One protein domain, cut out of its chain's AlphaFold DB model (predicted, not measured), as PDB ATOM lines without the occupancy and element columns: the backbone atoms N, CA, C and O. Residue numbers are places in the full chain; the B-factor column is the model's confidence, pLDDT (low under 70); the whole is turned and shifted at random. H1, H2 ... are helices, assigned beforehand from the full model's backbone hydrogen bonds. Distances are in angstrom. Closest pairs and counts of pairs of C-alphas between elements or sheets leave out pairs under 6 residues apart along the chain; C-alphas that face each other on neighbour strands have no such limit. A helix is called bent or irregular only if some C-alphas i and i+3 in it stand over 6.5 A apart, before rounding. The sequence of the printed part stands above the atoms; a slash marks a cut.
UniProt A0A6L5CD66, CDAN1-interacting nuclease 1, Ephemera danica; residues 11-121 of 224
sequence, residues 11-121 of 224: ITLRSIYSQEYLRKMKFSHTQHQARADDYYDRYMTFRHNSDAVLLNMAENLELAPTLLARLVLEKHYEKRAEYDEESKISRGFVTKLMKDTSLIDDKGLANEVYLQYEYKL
ATOM      1  N   ILE A  11      36.696  26.570  -1.327       41.00
ATOM      2  CA  ILE A  11      36.156  26.209  -0.007       41.00
ATOM      3  C   ILE A  11      34.640  25.976  -0.041       41.00
ATOM      4  O   ILE A  11      34.126  25.085   0.636       41.00
ATOM      5  N   THR A  12      33.921  26.731  -0.871       45.06
ATOM      6  CA  THR A  12      32.471  26.631  -1.027       45.06
ATOM      7  C   THR A  12      32.112  25.370  -1.802       45.06
ATOM      8  O   THR A  12      31.213  24.645  -1.387       45.06
ATOM      9  N   LEU A  13      32.853  25.044  -2.868       45.62
ATOM     10  CA  LEU A  13      32.672  23.791  -3.612       45.62
ATOM     11  C   LEU A  13      32.969  22.564  -2.741       45.62
ATOM     12  O   LEU A  13      32.187  21.615  -2.739       45.62
ATOM     13  N   ARG A  14      34.046  22.602  -1.943       40.03
ATOM     14  CA  ARG A  14      34.384  21.540  -0.979       40.03
ATOM     15  C   ARG A  14      33.302  21.375   0.092       40.03
ATOM     16  O   ARG A  14      32.945  20.247   0.426       40.03
ATOM     17  N   SER A  15      32.751  22.478   0.599       41.06
ATOM     18  CA  SER A  15      31.653  22.460   1.574       41.06
ATOM     19  C   SER A  15      30.370  21.868   0.981       41.06
ATOM     20  O   SER A  15      29.760  21.000   1.603       41.06
ATOM     21  N   ILE A  16      29.998  22.258  -0.245       50.53
ATOM     22  CA  ILE A  16      28.840  21.700  -0.962       50.53
ATOM     23  C   ILE A  16      29.030  20.198  -1.197       50.53
ATOM     24  O   ILE A  16      28.153  19.411  -0.851       50.53
ATOM     25  N   TYR A  17      30.189  19.790  -1.716       47.78
ATOM     26  CA  TYR A  17      30.504  18.380  -1.943       47.78
ATOM     27  C   TYR A  17      30.447  17.561  -0.645       47.78
ATOM     28  O   TYR A  17      29.831  16.500  -0.614       47.78
ATOM     29  N   SER A  18      31.026  18.074   0.445       44.34
ATOM     30  CA  SER A  18      30.979  17.430   1.763       44.34
ATOM     31  C   SER A  18      29.543  17.269   2.270       44.34
ATOM     32  O   SER A  18      29.166  16.198   2.743       44.34
ATOM     33  N   GLN A  19      28.701  18.294   2.116       46.16
ATOM     34  CA  GLN A  19      27.291  18.227   2.509       46.16
ATOM     35  C   GLN A  19      26.495  17.221   1.672       46.16
ATOM     36  O   GLN A  19      25.719  16.456   2.242       46.16
ATOM     37  N   GLU A  20      26.699  17.185   0.356       54.28
ATOM     38  CA  GLU A  20      26.048  16.214  -0.532       54.28
ATOM     39  C   GLU A  20      26.511  14.782  -0.245       54.28
ATOM     40  O   GLU A  20      25.686  13.875  -0.131       54.28
ATOM     41  N   TYR A  21      27.810  14.582  -0.009       56.22
ATOM     42  CA  TYR A  21      28.356  13.298   0.423       56.22
ATOM     43  C   TYR A  21      27.735  12.849   1.753       56.22
ATOM     44  O   TYR A  21      27.213  11.740   1.857       56.22
ATOM     45  N   LEU A  22      27.695  13.725   2.763       52.19
ATOM     46  CA  LEU A  22      27.086  13.421   4.060       52.19
ATOM     47  C   LEU A  22      25.578  13.153   3.954       52.19
ATOM     48  O   LEU A  22      25.068  12.292   4.670       52.19
ATOM     49  N   ARG A  23      24.853  13.862   3.080       61.69
ATOM     50  CA  ARG A  23      23.428  13.612   2.809       61.69
ATOM     51  C   ARG A  23      23.216  12.248   2.162       61.69
ATOM     52  O   ARG A  23      22.389  11.490   2.667       61.69
ATOM     53  N   LYS A  24      23.997  11.912   1.125       61.97
ATOM     54  CA  LYS A  24      23.978  10.591   0.473       61.97
ATOM     55  C   LYS A  24      24.211   9.486   1.505       61.97
ATOM     56  O   LYS A  24      23.413   8.559   1.591       61.97
ATOM     57  N   MET A  25      25.225   9.652   2.356       57.94
ATOM     58  CA  MET A  25      25.577   8.689   3.404       57.94
ATOM     59  C   MET A  25      24.510   8.559   4.499       57.94
ATOM     60  O   MET A  25      24.253   7.457   4.970       57.94
ATOM     61  N   LYS A  26      23.862   9.654   4.920       57.38
ATOM     62  CA  LYS A  26      22.783   9.610   5.928       57.38
ATOM     63  C   LYS A  26      21.514   8.948   5.398       57.38
ATOM     64  O   LYS A  26      20.868   8.219   6.143       57.38
ATOM     65  N   PHE A  27      21.161   9.208   4.139       57.88
ATOM     66  CA  PHE A  27      19.995   8.594   3.505       57.88
ATOM     67  C   PHE A  27      20.214   7.097   3.272       57.88
ATOM     68  O   PHE A  27      19.317   6.294   3.515       57.88
ATOM     69  N   SER A  28      21.427   6.715   2.872       64.62
ATOM     70  CA  SER A  28      21.775   5.315   2.671       64.62
ATOM     71  C   SER A  28      22.003   4.566   3.989       64.62
ATOM     72  O   SER A  28      21.828   3.353   4.035       64.62
ATOM     73  N   HIS A  29      22.331   5.257   5.090       66.94
ATOM     74  CA  HIS A  29      22.640   4.626   6.377       66.94
ATOM     75  C   HIS A  29      21.540   3.680   6.874       66.94
ATOM     76  O   HIS A  29      21.841   2.547   7.236       66.94
ATOM     77  N   THR A  30      20.273   4.102   6.855       73.38
ATOM     78  CA  THR A  30      19.145   3.262   7.300       73.38
ATOM     79  C   THR A  30      18.936   2.058   6.383       73.38
ATOM     80  O   THR A  30      18.684   0.952   6.859       73.38
ATOM     81  N   GLN A  31      19.103   2.248   5.073       81.44
ATOM     82  CA  GLN A  31      19.030   1.177   4.082       81.44
ATOM     83  C   GLN A  31      20.148   0.145   4.283       81.44
ATOM     84  O   GLN A  31      19.897  -1.057   4.245       81.44
ATOM     85  N   HIS A  32      21.377   0.602   4.509       83.38
ATOM     86  CA  HIS A  32      22.530  -0.263   4.740       83.38
ATOM     87  C   HIS A  32      22.458  -0.961   6.097       83.38
ATOM     88  O   HIS A  32      22.842  -2.121   6.199       83.38
ATOM     89  N   GLN A  33      21.897  -0.307   7.114       83.06
ATOM     90  CA  GLN A  33      21.659  -0.925   8.414       83.06
ATOM     91  C   GLN A  33      20.641  -2.070   8.322       83.06
ATOM     92  O   GLN A  33      20.865  -3.126   8.904       83.06
ATOM     93  N   ALA A  34      19.580  -1.918   7.522       85.94
ATOM     94  CA  ALA A  34      18.627  -2.999   7.247       85.94
ATOM     95  C   ALA A  34      19.244  -4.182   6.472       85.94
ATOM     96  O   ALA A  34      18.694  -5.277   6.471       85.94
ATOM     97  N   ARG A  35      20.385  -3.966   5.807       90.25
ATOM     98  CA  ARG A  35      21.131  -4.980   5.045       90.25
ATOM     99  C   ARG A  35      22.372  -5.489   5.776       90.25
ATOM    100  O   ARG A  35      23.180  -6.190   5.177       90.25
ATOM    101  N   ALA A  36      22.543  -5.139   7.048       89.06
ATOM    102  CA  ALA A  36      23.749  -5.481   7.789       89.06
ATOM    103  C   ALA A  36      23.976  -7.004   7.873       89.06
ATOM    104  O   ALA A  36      25.119  -7.441   7.776       89.06
ATOM    105  N   ASP A  37      22.909  -7.810   7.960       91.19
ATOM    106  CA  ASP A  37      23.011  -9.277   7.937       91.19
ATOM    107  C   ASP A  37      23.572  -9.805   6.602       91.19
ATOM    108  O   ASP A  37      24.510 -10.598   6.608       91.19
ATOM    109  N   ASP A  38      23.097  -9.281   5.461       92.62
ATOM    110  CA  ASP A  38      23.617  -9.598   4.112       92.62
ATOM    111  C   ASP A  38      25.111  -9.248   3.996       92.62
ATOM    112  O   ASP A  38      25.892 -10.000   3.415       92.62
ATOM    113  N   TYR A  39      25.544  -8.132   4.586       93.62
ATOM    114  CA  TYR A  39      26.962  -7.756   4.598       93.62
ATOM    115  C   TYR A  39      27.810  -8.687   5.453       93.62
ATOM    116  O   TYR A  39      28.893  -9.084   5.022       93.62
ATOM    117  N   TYR A  40      27.322  -9.060   6.632       94.00
ATOM    118  CA  TYR A  40      28.025  -9.995   7.497       94.00
ATOM    119  C   TYR A  40      28.163 -11.377   6.846       94.00
ATOM    120  O   TYR A  40      29.256 -11.937   6.821       94.00
ATOM    121  N   ASP A  41      27.092 -11.901   6.251       92.56
ATOM    122  CA  ASP A  41      27.103 -13.230   5.633       92.56
ATOM    123  C   ASP A  41      28.023 -13.279   4.402       92.56
ATOM    124  O   ASP A  41      28.780 -14.238   4.211       92.56
ATOM    125  N   ARG A  42      28.047 -12.206   3.598       92.25
ATOM    126  CA  ARG A  42      29.025 -12.051   2.510       92.25
ATOM    127  C   ARG A  42      30.450 -12.024   3.039       92.25
ATOM    128  O   ARG A  42      31.286 -12.765   2.531       92.25
ATOM    129  N   TYR A  43      30.724 -11.218   4.064       93.00
ATOM    130  CA  TYR A  43      32.045 -11.183   4.685       93.00
ATOM    131  C   TYR A  43      32.472 -12.586   5.144       93.00
ATOM    132  O   TYR A  43      33.538 -13.056   4.758       93.00
ATOM    133  N   MET A  44      31.609 -13.305   5.864       90.75
ATOM    134  CA  MET A  44      31.891 -14.665   6.335       90.75
ATOM    135  C   MET A  44      32.126 -15.671   5.203       90.75
ATOM    136  O   MET A  44      32.892 -16.614   5.379       90.75
ATOM    137  N   THR A  45      31.512 -15.462   4.039       91.38
ATOM    138  CA  THR A  45      31.724 -16.299   2.850       91.38
ATOM    139  C   THR A  45      33.086 -16.039   2.201       91.38
ATOM    140  O   THR A  45      33.744 -16.973   1.745       91.38
ATOM    141  N   PHE A  46      33.523 -14.777   2.150       88.75
ATOM    142  CA  PHE A  46      34.717 -14.366   1.403       88.75
ATOM    143  C   PHE A  46      35.972 -14.161   2.258       88.75
ATOM    144  O   PHE A  46      37.057 -14.076   1.688       88.75
ATOM    145  N   ARG A  47      35.870 -14.152   3.595       86.31
ATOM    146  CA  ARG A  47      36.981 -13.913   4.546       86.31
ATOM    147  C   ARG A  47      38.197 -14.837   4.407       86.31
ATOM    148  O   ARG A  47      39.220 -14.578   5.027       86.31
ATOM    149  N   HIS A  48      38.073 -15.943   3.675       83.75
ATOM    150  CA  HIS A  48      39.162 -16.891   3.419       83.75
ATOM    151  C   HIS A  48      39.713 -16.813   1.987       83.75
ATOM    152  O   HIS A  48      40.698 -17.476   1.683       83.75
ATOM    153  N   ASN A  49      39.077 -16.033   1.109       77.44
ATOM    154  CA  ASN A  49      39.350 -16.031  -0.330       77.44
ATOM    155  C   ASN A  49      40.224 -14.855  -0.781       77.44
ATOM    156  O   ASN A  49      40.775 -14.905  -1.877       77.44
ATOM    157  N   SER A  50      40.310 -13.789   0.013       72.94
ATOM    158  CA  SER A  50      41.061 -12.577  -0.313       72.94
ATOM    159  C   SER A  50      41.453 -11.855   0.962       72.94
ATOM    160  O   SER A  50      40.690 -11.859   1.926       72.94
ATOM    161  N   ASP A  51      42.581 -11.160   0.908       66.69
ATOM    162  CA  ASP A  51      42.877 -10.076   1.835       66.69
ATOM    163  C   ASP A  51      42.055  -8.834   1.419       66.69
ATOM    164  O   ASP A  51      41.734  -8.668   0.234       66.69
ATOM    165  N   ALA A  52      41.664  -7.982   2.370       82.69
ATOM    166  CA  ALA A  52      40.905  -6.743   2.147       82.69
ATOM    167  C   ALA A  52      39.454  -6.925   1.633       82.69
ATOM    168  O   ALA A  52      38.944  -6.130   0.834       82.69
ATOM    169  N   VAL A  53      38.746  -7.950   2.114       89.69
ATOM    170  CA  VAL A  53      37.347  -8.242   1.740       89.69
ATOM    171  C   VAL A  53      36.425  -7.051   1.999       89.69
ATOM    172  O   VAL A  53      35.625  -6.687   1.134       89.69
ATOM    173  N   LEU A  54      36.539  -6.409   3.163       89.06
ATOM    174  CA  LEU A  54      35.677  -5.288   3.532       89.06
ATOM    175  C   LEU A  54      35.947  -4.045   2.681       89.06
ATOM    176  O   LEU A  54      35.003  -3.328   2.352       89.06
ATOM    177  N   LEU A  55      37.200  -3.804   2.278       84.88
ATOM    178  CA  LEU A  55      37.534  -2.698   1.373       84.88
ATOM    179  C   LEU A  55      36.878  -2.908   0.006       84.88
ATOM    180  O   LEU A  55      36.130  -2.047  -0.461       84.88
ATOM    181  N   ASN A  56      37.062  -4.092  -0.580       86.94
ATOM    182  CA  ASN A  56      36.477  -4.446  -1.873       86.94
ATOM    183  C   ASN A  56      34.941  -4.400  -1.839       86.94
ATOM    184  O   ASN A  56      34.289  -3.922  -2.771       86.94
ATOM    185  N   MET A  57      34.328  -4.879  -0.755       88.81
ATOM    186  CA  MET A  57      32.879  -4.795  -0.577       88.81
ATOM    187  C   MET A  57      32.402  -3.344  -0.469       88.81
ATOM    188  O   MET A  57      31.382  -2.998  -1.063       88.81
ATOM    189  N   ALA A  58      33.117  -2.493   0.267       86.25
ATOM    190  CA  ALA A  58      32.746  -1.095   0.443       86.25
ATOM    191  C   ALA A  58      32.789  -0.317  -0.877       86.25
ATOM    192  O   ALA A  58      31.853   0.430  -1.163       86.25
ATOM    193  N   GLU A  59      33.816  -0.539  -1.701       82.88
ATOM    194  CA  GLU A  59      33.927   0.084  -3.024       82.88
ATOM    195  C   GLU A  59      32.758  -0.309  -3.934       82.88
ATOM    196  O   GLU A  59      32.087   0.561  -4.488       82.88
ATOM    197  N   ASN A  60      32.436  -1.605  -4.003       85.31
ATOM    198  CA  ASN A  60      31.316  -2.105  -4.808       85.31
ATOM    199  C   ASN A  60      29.943  -1.620  -4.318       85.31
ATOM    200  O   ASN A  60      29.008  -1.484  -5.106       85.31
ATOM    201  N   LEU A  61      29.798  -1.389  -3.011       83.12
ATOM    202  CA  LEU A  61      28.558  -0.913  -2.396       83.12
ATOM    203  C   LEU A  61      28.447   0.621  -2.374       83.12
ATOM    204  O   LEU A  61      27.465   1.134  -1.838       83.12
ATOM    205  N   GLU A  62      29.436   1.345  -2.913       78.62
ATOM    206  CA  GLU A  62      29.589   2.802  -2.778       78.62
ATOM    207  C   GLU A  62      29.453   3.289  -1.322       78.62
ATOM    208  O   GLU A  62      28.896   4.354  -1.027       78.62
ATOM    209  N   LEU A  63      29.964   2.486  -0.393       77.06
ATOM    210  CA  LEU A  63      29.908   2.726   1.038       77.06
ATOM    211  C   LEU A  63      31.244   3.245   1.557       77.06
ATOM    212  O   LEU A  63      32.314   2.860   1.092       77.06
ATOM    213  N   ALA A  64      31.193   4.078   2.598       75.81
ATOM    214  CA  ALA A  64      32.403   4.375   3.354       75.81
ATOM    215  C   ALA A  64      32.933   3.071   3.976       75.81
ATOM    216  O   ALA A  64      32.184   2.417   4.711       75.81
ATOM    217  N   PRO A  65      34.212   2.721   3.768       82.12
ATOM    218  CA  PRO A  65      34.736   1.444   4.243       82.12
ATOM    219  C   PRO A  65      34.645   1.270   5.768       82.12
ATOM    220  O   PRO A  65      34.238   0.224   6.272       82.12
ATOM    221  N   THR A  66      34.836   2.358   6.522       80.56
ATOM    222  CA  THR A  66      34.639   2.379   7.981       80.56
ATOM    223  C   THR A  66      33.190   2.138   8.416       80.56
ATOM    224  O   THR A  66      32.957   1.639   9.513       80.56
ATOM    225  N   LEU A  67      32.204   2.528   7.596       82.69
ATOM    226  CA  LEU A  67      30.793   2.277   7.892       82.69
ATOM    227  C   LEU A  67      30.461   0.801   7.674       82.69
ATOM    228  O   LEU A  67      29.807   0.205   8.523       82.69
ATOM    229  N   LEU A  68      30.941   0.208   6.579       87.44
ATOM    230  CA  LEU A  68      30.748  -1.217   6.330       87.44
ATOM    231  C   LEU A  68      31.403  -2.064   7.428       87.44
ATOM    232  O   LEU A  68      30.744  -2.930   7.995       87.44
ATOM    233  N   ALA A  69      32.651  -1.757   7.790       89.38
ATOM    234  CA  ALA A  69      33.346  -2.439   8.878       89.38
ATOM    235  C   ALA A  69      32.594  -2.333  10.207       89.38
ATOM    236  O   ALA A  69      32.448  -3.325  10.914       89.38
ATOM    237  N   ARG A  70      32.022  -1.161  10.509       90.12
ATOM    238  CA  ARG A  70      31.170  -0.984  11.686       90.12
ATOM    239  C   ARG A  70      29.929  -1.879  11.651       90.12
ATOM    240  O   ARG A  70      29.630  -2.500  12.663       90.12
ATOM    241  N   LEU A  71      29.216  -1.936  10.523       89.94
ATOM    242  CA  LEU A  71      28.010  -2.763  10.380       89.94
ATOM    243  C   LEU A  71      28.333  -4.255  10.535       89.94
ATOM    244  O   LEU A  71      27.634  -4.965  11.252       89.94
ATOM    245  N   VAL A  72      29.418  -4.716   9.908       92.81
ATOM    246  CA  VAL A  72      29.884  -6.106  10.015       92.81
ATOM    247  C   VAL A  72      30.303  -6.430  11.450       92.81
ATOM    248  O   VAL A  72      29.945  -7.488  11.957       92.81
ATOM    249  N   LEU A  73      30.994  -5.514  12.133       91.19
ATOM    250  CA  LEU A  73      31.402  -5.691  13.528       91.19
ATOM    251  C   LEU A  73      30.201  -5.698  14.487       91.19
ATOM    252  O   LEU A  73      30.143  -6.534  15.382       91.19
ATOM    253  N   GLU A  74      29.218  -4.812  14.282       90.69
ATOM    254  CA  GLU A  74      27.947  -4.816  15.024       90.69
ATOM    255  C   GLU A  74      27.257  -6.180  14.898       90.69
ATOM    256  O   GLU A  74      26.895  -6.776  15.913       90.69
ATOM    257  N   LYS A  75      27.167  -6.716  13.675       91.38
ATOM    258  CA  LYS A  75      26.556  -8.024  13.407       91.38
ATOM    259  C   LYS A  75      27.348  -9.211  13.929       91.38
ATOM    260  O   LYS A  75      26.739 -10.161  14.415       91.38
ATOM    261  N   HIS A  76      28.676  -9.158  13.873       91.25
ATOM    262  CA  HIS A  76      29.534 -10.210  14.410       91.25
ATOM    263  C   HIS A  76      29.246 -10.452  15.890       91.25
ATOM    264  O   HIS A  76      28.996 -11.584  16.304       91.25
ATOM    265  N   TYR A  77      29.219  -9.374  16.674       88.62
ATOM    266  CA  TYR A  77      28.911  -9.491  18.087       88.62
ATOM    267  C   TYR A  77      27.432  -9.786  18.318       88.62
ATOM    268  O   TYR A  77      27.147 -10.547  19.232       88.62
ATOM    269  N   GLU A  78      26.497  -9.240  17.525       87.50
ATOM    270  CA  GLU A  78      25.053  -9.500  17.700       87.50
ATOM    271  C   GLU A  78      24.760 -10.994  17.584       87.50
ATOM    272  O   GLU A  78      24.216 -11.582  18.516       87.50
ATOM    273  N   LYS A  79      25.251 -11.629  16.514       85.69
ATOM    274  CA  LYS A  79      25.125 -13.078  16.330       85.69
ATOM    275  C   LYS A  79      25.854 -13.867  17.414       85.69
ATOM    276  O   LYS A  79      25.439 -14.974  17.712       85.69
ATOM    277  N   ARG A  80      26.923 -13.331  18.012       81.75
ATOM    278  CA  ARG A  80      27.638 -13.975  19.128       81.75
ATOM    279  C   ARG A  80      26.862 -13.879  20.447       81.75
ATOM    280  O   ARG A  80      26.793 -14.858  21.175       81.75
ATOM    281  N   ALA A  81      26.253 -12.729  20.729       76.94
ATOM    282  CA  ALA A  81      25.417 -12.501  21.905       76.94
ATOM    283  C   ALA A  81      24.091 -13.273  21.855       76.94
ATOM    284  O   ALA A  81      23.530 -13.583  22.894       76.94
ATOM    285  N   GLU A  82      23.591 -13.634  20.671       66.38
ATOM    286  CA  GLU A  82      22.475 -14.583  20.563       66.38
ATOM    287  C   GLU A  82      22.830 -15.979  21.114       66.38
ATOM    288  O   GLU A  82      21.934 -16.693  21.561       66.38
ATOM    289  N   TYR A  83      24.116 -16.359  21.128       61.06
ATOM    290  CA  TYR A  83      24.590 -17.598  21.762       61.06
ATOM    291  C   TYR A  83      24.927 -17.430  23.255       61.06
ATOM    292  O   TYR A  83      24.839 -18.406  23.996       61.06
ATOM    293  N   ASP A  84      25.288 -16.221  23.695       63.84
ATOM    294  CA  ASP A  84      25.558 -15.874  25.098       63.84
ATOM    295  C   ASP A  84      24.392 -15.035  25.657       63.84
ATOM    296  O   ASP A  84      24.400 -13.810  25.527       63.84
ATOM    297  N   GLU A  85      23.411 -15.687  26.302       59.06
ATOM    298  CA  GLU A  85      22.078 -15.181  26.725       59.06
ATOM    299  C   GLU A  85      22.009 -13.806  27.452       59.06
ATOM    300  O   GLU A  85      20.913 -13.304  27.704       59.06
ATOM    301  N   GLU A  86      23.124 -13.142  27.775       54.00
ATOM    302  CA  GLU A  86      23.167 -12.004  28.705       54.00
ATOM    303  C   GLU A  86      23.795 -10.692  28.190       54.00
ATOM    304  O   GLU A  86      23.865  -9.714  28.938       54.00
ATOM    305  N   SER A  87      24.220 -10.584  26.925       57.91
ATOM    306  CA  SER A  87      25.006  -9.411  26.484       57.91
ATOM    307  C   SER A  87      24.363  -8.570  25.381       57.91
ATOM    308  O   SER A  87      24.607  -8.752  24.193       57.91
ATOM    309  N   LYS A  88      23.617  -7.523  25.758       62.34
ATOM    310  CA  LYS A  88      23.179  -6.502  24.791       62.34
ATOM    311  C   LYS A  88      24.361  -5.631  24.360       62.34
ATOM    312  O   LYS A  88      24.932  -4.891  25.163       62.34
ATOM    313  N   ILE A  89      24.698  -5.657  23.075       73.94
ATOM    314  CA  ILE A  89      25.815  -4.870  22.541       73.94
ATOM    315  C   ILE A  89      25.442  -3.398  22.506       73.94
ATOM    316  O   ILE A  89      24.509  -2.968  21.826       73.94
ATOM    317  N   SER A  90      26.197  -2.591  23.243       76.25
ATOM    318  CA  SER A  90      26.034  -1.145  23.197       76.25
ATOM    319  C   SER A  90      26.768  -0.551  21.989       76.25
ATOM    320  O   SER A  90      27.868  -0.970  21.629       76.25
ATOM    321  N   ARG A  91      26.222   0.526  21.406       71.75
ATOM    322  CA  ARG A  91      26.930   1.328  20.382       71.75
ATOM    323  C   ARG A  91      28.303   1.825  20.861       71.75
ATOM    324  O   ARG A  91      29.202   2.038  20.044       71.75
ATOM    325  N   GLY A  92      28.456   2.024  22.173       74.44
ATOM    326  CA  GLY A  92      29.717   2.405  22.810       74.44
ATOM    327  C   GLY A  92      30.764   1.292  22.765       74.44
ATOM    328  O   GLY A  92      31.926   1.576  22.493       74.44
ATOM    329  N   PHE A  93      30.348   0.035  22.936       83.19
ATOM    330  CA  PHE A  93      31.225  -1.134  22.859       83.19
ATOM    331  C   PHE A  93      31.844  -1.295  21.468       83.19
ATOM    332  O   PHE A  93      33.063  -1.304  21.344       83.19
ATOM    333  N   VAL A  94      31.035  -1.285  20.407       84.94
ATOM    334  CA  VAL A  94      31.554  -1.365  19.027       84.94
ATOM    335  C   VAL A  94      32.473  -0.189  18.717       84.94
ATOM    336  O   VAL A  94      33.514  -0.346  18.094       84.94
ATOM    337  N   THR A  95      32.129   1.006  19.200       81.00
ATOM    338  CA  THR A  95      32.994   2.178  19.026       81.00
ATOM    339  C   THR A  95      34.337   1.996  19.736       81.00
ATOM    340  O   THR A  95      35.345   2.465  19.221       81.00
ATOM    341  N   LYS A  96      34.382   1.310  20.885       81.31
ATOM    342  CA  LYS A  96      35.632   0.943  21.560       81.31
ATOM    343  C   LYS A  96      36.451  -0.042  20.721       81.31
ATOM    344  O   LYS A  96      37.638   0.183  20.566       81.31
ATOM    345  N   LEU A  97      35.825  -1.064  20.142       83.50
ATOM    346  CA  LEU A  97      36.505  -2.058  19.302       83.50
ATOM    347  C   LEU A  97      37.032  -1.484  17.983       83.50
ATOM    348  O   LEU A  97      38.143  -1.781  17.575       83.50
ATOM    349  N   MET A  98      36.269  -0.599  17.336       81.00
ATOM    350  CA  MET A  98      36.746   0.126  16.152       81.00
ATOM    351  C   MET A  98      37.968   0.991  16.492       81.00
ATOM    352  O   MET A  98      38.857   1.159  15.669       81.00
ATOM    353  N   LYS A  99      38.018   1.552  17.707       72.69
ATOM    354  CA  LYS A  99      39.191   2.295  18.180       72.69
ATOM    355  C   LYS A  99      40.338   1.392  18.594       72.69
ATOM    356  O   LYS A  99      41.439   1.882  18.628       72.69
ATOM    357  N   ASP A 100      40.110   0.155  18.986       73.88
ATOM    358  CA  ASP A 100      41.177  -0.728  19.438       73.88
ATOM    359  C   ASP A 100      40.883  -2.118  18.894       73.88
ATOM    360  O   ASP A 100      40.179  -2.924  19.509       73.88
ATOM    361  N   THR A 101      41.391  -2.357  17.685       81.12
ATOM    362  CA  THR A 101      41.144  -3.591  16.937       81.12
ATOM    363  C   THR A 101      41.755  -4.805  17.626       81.12
ATOM    364  O   THR A 101      41.297  -5.918  17.392       81.12
ATOM    365  N   SER A 102      42.718  -4.612  18.536       78.12
ATOM    366  CA  SER A 102      43.297  -5.698  19.336       78.12
ATOM    367  C   SER A 102      42.299  -6.319  20.317       78.12
ATOM    368  O   SER A 102      42.489  -7.450  20.761       78.12
ATOM    369  N   LEU A 103      41.220  -5.595  20.640       81.25
ATOM    370  CA  LEU A 103      40.129  -6.084  21.480       81.25
ATOM    371  C   LEU A 103      39.128  -6.955  20.713       81.25
ATOM    372  O   LEU A 103      38.238  -7.532  21.337       81.25
ATOM    373  N   ILE A 104      39.242  -7.021  19.383       85.25
ATOM    374  CA  ILE A 104      38.411  -7.885  18.551       85.25
ATOM    375  C   ILE A 104      38.965  -9.309  18.651       85.25
ATOM    376  O   ILE A 104      40.134  -9.579  18.380       85.25
ATOM    377  N   ASP A 105      38.103 -10.225  19.060       85.31
ATOM    378  CA  ASP A 105      38.389 -11.643  19.258       85.31
ATOM    379  C   ASP A 105      38.638 -12.388  17.939       85.31
ATOM    380  O   ASP A 105      39.535 -13.233  17.854       85.31
ATOM    381  N   ASP A 106      37.883 -12.061  16.889       86.81
ATOM    382  CA  ASP A 106      38.137 -12.567  15.544       86.81
ATOM    383  C   ASP A 106      39.317 -11.821  14.906       86.81
ATOM    384  O   ASP A 106      39.173 -10.712  14.398       86.81
ATOM    385  N   LYS A 107      40.492 -12.461  14.887       86.19
ATOM    386  CA  LYS A 107      41.722 -11.893  14.305       86.19
ATOM    387  C   LYS A 107      41.592 -11.517  12.826       86.19
ATOM    388  O   LYS A 107      42.209 -10.549  12.398       86.19
ATOM    389  N   GLY A 108      40.820 -12.274  12.045       85.75
ATOM    390  CA  GLY A 108      40.605 -11.956  10.632       85.75
ATOM    391  C   GLY A 108      39.794 -10.673  10.489       85.75
ATOM    392  O   GLY A 108      40.177  -9.771   9.752       85.75
ATOM    393  N   LEU A 109      38.728 -10.555  11.283       87.38
ATOM    394  CA  LEU A 109      37.916  -9.343  11.322       87.38
ATOM    395  C   LEU A 109      38.696  -8.154  11.897       87.38
ATOM    396  O   LEU A 109      38.566  -7.044  11.393       87.38
ATOM    397  N   ALA A 110      39.532  -8.378  12.911       85.75
ATOM    398  CA  ALA A 110      40.402  -7.360  13.491       85.75
ATOM    399  C   ALA A 110      41.327  -6.744  12.435       85.75
ATOM    400  O   ALA A 110      41.398  -5.518  12.321       85.75
ATOM    401  N   ASN A 111      41.974  -7.591  11.630       84.31
ATOM    402  CA  ASN A 111      42.834  -7.160  10.531       84.31
ATOM    403  C   ASN A 111      42.035  -6.392   9.472       84.31
ATOM    404  O   ASN A 111      42.427  -5.302   9.075       84.31
ATOM    405  N   GLU A 112      40.873  -6.899   9.065       85.94
ATOM    406  CA  GLU A 112      40.009  -6.241   8.079       85.94
ATOM    407  C   GLU A 112      39.502  -4.868   8.539       85.94
ATOM    408  O   GLU A 112      39.426  -3.937   7.737       85.94
ATOM    409  N   VAL A 113      39.179  -4.714   9.827       85.56
ATOM    410  CA  VAL A 113      38.810  -3.425  10.431       85.56
ATOM    411  C   VAL A 113      40.019  -2.489  10.483       85.56
ATOM    412  O   VAL A 113      39.879  -1.303  10.184       85.56
ATOM    413  N   TYR A 114      41.201  -3.008  10.823       81.19
ATOM    414  CA  TYR A 114      42.449  -2.247  10.864       81.19
ATOM    415  C   TYR A 114      42.847  -1.704   9.480       81.19
ATOM    416  O   TYR A 114      43.090  -0.503   9.350       81.19
ATOM    417  N   LEU A 115      42.765  -2.523   8.426       78.56
ATOM    418  CA  LEU A 115      43.048  -2.125   7.037       78.56
ATOM    419  C   LEU A 115      42.216  -0.912   6.573       78.56
ATOM    420  O   LEU A 115      42.651  -0.128   5.729       78.56
ATOM    421  N   GLN A 116      41.025  -0.695   7.147       77.31
ATOM    422  CA  GLN A 116      40.207   0.487   6.843       77.31
ATOM    423  C   GLN A 116      40.882   1.795   7.271       77.31
ATOM    424  O   GLN A 116      40.690   2.837   6.634       77.31
ATOM    425  N   TYR A 117      41.640   1.760   8.368       72.44
ATOM    426  CA  TYR A 117      42.365   2.913   8.894       72.44
ATOM    427  C   TYR A 117      43.589   3.226   8.042       72.44
ATOM    428  O   TYR A 117      43.793   4.394   7.709       72.44
ATOM    429  N   GLU A 118      44.318   2.201   7.605       73.62
ATOM    430  CA  GLU A 118      45.441   2.353   6.676       73.62
ATOM    431  C   GLU A 118      44.980   2.916   5.334       73.62
ATOM    432  O   GLU A 118      45.504   3.932   4.875       73.62
ATOM    433  N   TYR A 119      43.917   2.352   4.749       74.62
ATOM    434  CA  TYR A 119      43.329   2.877   3.515       74.62
ATOM    435  C   TYR A 119      42.917   4.345   3.664       74.62
ATOM    436  O   TYR A 119      43.199   5.176   2.796       74.62
ATOM    437  N   LYS A 120      42.267   4.697   4.780       72.06
ATOM    438  CA  LYS A 120      41.861   6.078   5.057       72.06
ATOM    439  C   LYS A 120      43.068   7.009   5.177       72.06
ATOM    440  O   LYS A 120      43.028   8.108   4.625       72.06
ATOM    441  N   LEU A 121      44.120   6.593   5.878       72.19
ATOM    442  CA  LEU A 121      45.349   7.365   6.030       72.19
ATOM    443  C   LEU A 121      46.046   7.566   4.677       72.19
ATOM    444  O   LEU A 121      46.308   8.703   4.288       72.19
TER     445      LEU A 121
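This is residues 11 to 121 of the 224 residues of the protein "CDAN1-interacting nuclease 1" of Ephemera danica (UniProt A0A6L5CD66). A compact knot of helices packs round H4, which lies in the middle with H2, H3, H5 and H6 on it, and a long helical arm sticks out: residues 11 to 23 of H1. H6 runs back alongside H4, while H2 crosses H4 nearly at a right angle, H5 crosses it steeply, and H3 meets the first residues of H4, 65 to 69, at a steep corner. The printed part has 111 residues with six named helices, H1 to H6 in that order, and no named strand; the class is all helix. The whole is compact, with a radius of gyration of the C-alphas of 14.8 A, yet elongated, spanning 50 by 30 by 25 A, and the arm makes much of that length.

H1, residues 11 to 34, is the longest helix; it has a kink of 30 degrees near residue 28 and is only just irregular, with C-alphas 27 and 30 6.6 A apart. H1 is close to but not clearly touching H4, residues 65 to 81; the closest C-alphas are those of Gln 33 and Leu 71, 6.9 A apart. H4 is the hub and touches four helices. H2, residues 36 to 46, meets H1 only through their link and touches H4 about perpendicular at 87 degrees, closest at the C-alphas of Tyr 40 and Val 72, 5.0 A. H3, residues 53 to 60, touches residues 65 to 69 of H4 alone, at a steep tilt of 51 degrees, closest at the C-alphas of Ala 58 and Pro 65, 5.0 A. H6, residues 107 to 121, touches H4 at a shallow tilt of 20 degrees, opposite ways, closest at the C-alphas of Ala 69 and Val 113, 5.8 A. H5, residues 91 to 99, touches residues 70 to 74 of H4 alone, at a steep tilt of 58 degrees, closest at the C-alphas of Glu 74 and Val 94, 6.4 A. The helix packing is mostly crossed, with 1 of 6 touching pairs at a shallow tilt. Every O i to N i+4 pair is within hydrogen-bond range in H2, H3, H4 and H5; in H1 it is 18 of 20 and in H6 9 of 11.

H1 begins at C-alpha 11, (36.156, 26.209, -0.007), and measures 34.8 A from first to last C-alpha. H4 measures 24.4 A and begins at C-alpha 65, (34.736, 1.444, 4.243). H6 measures 21.3 A and ends at C-alpha 121, (45.349, 7.365, 6.030). H2, H3 and H5 are shorter.

The C-alphas of Thr 12 and Glu 85 are the two farthest apart, 51.2 A. The printed part has no cut and no long link. Mean pLDDT of the printed part is 76.8; residues 11 to 29, residue 51 and residues 82 to 88 are under 70.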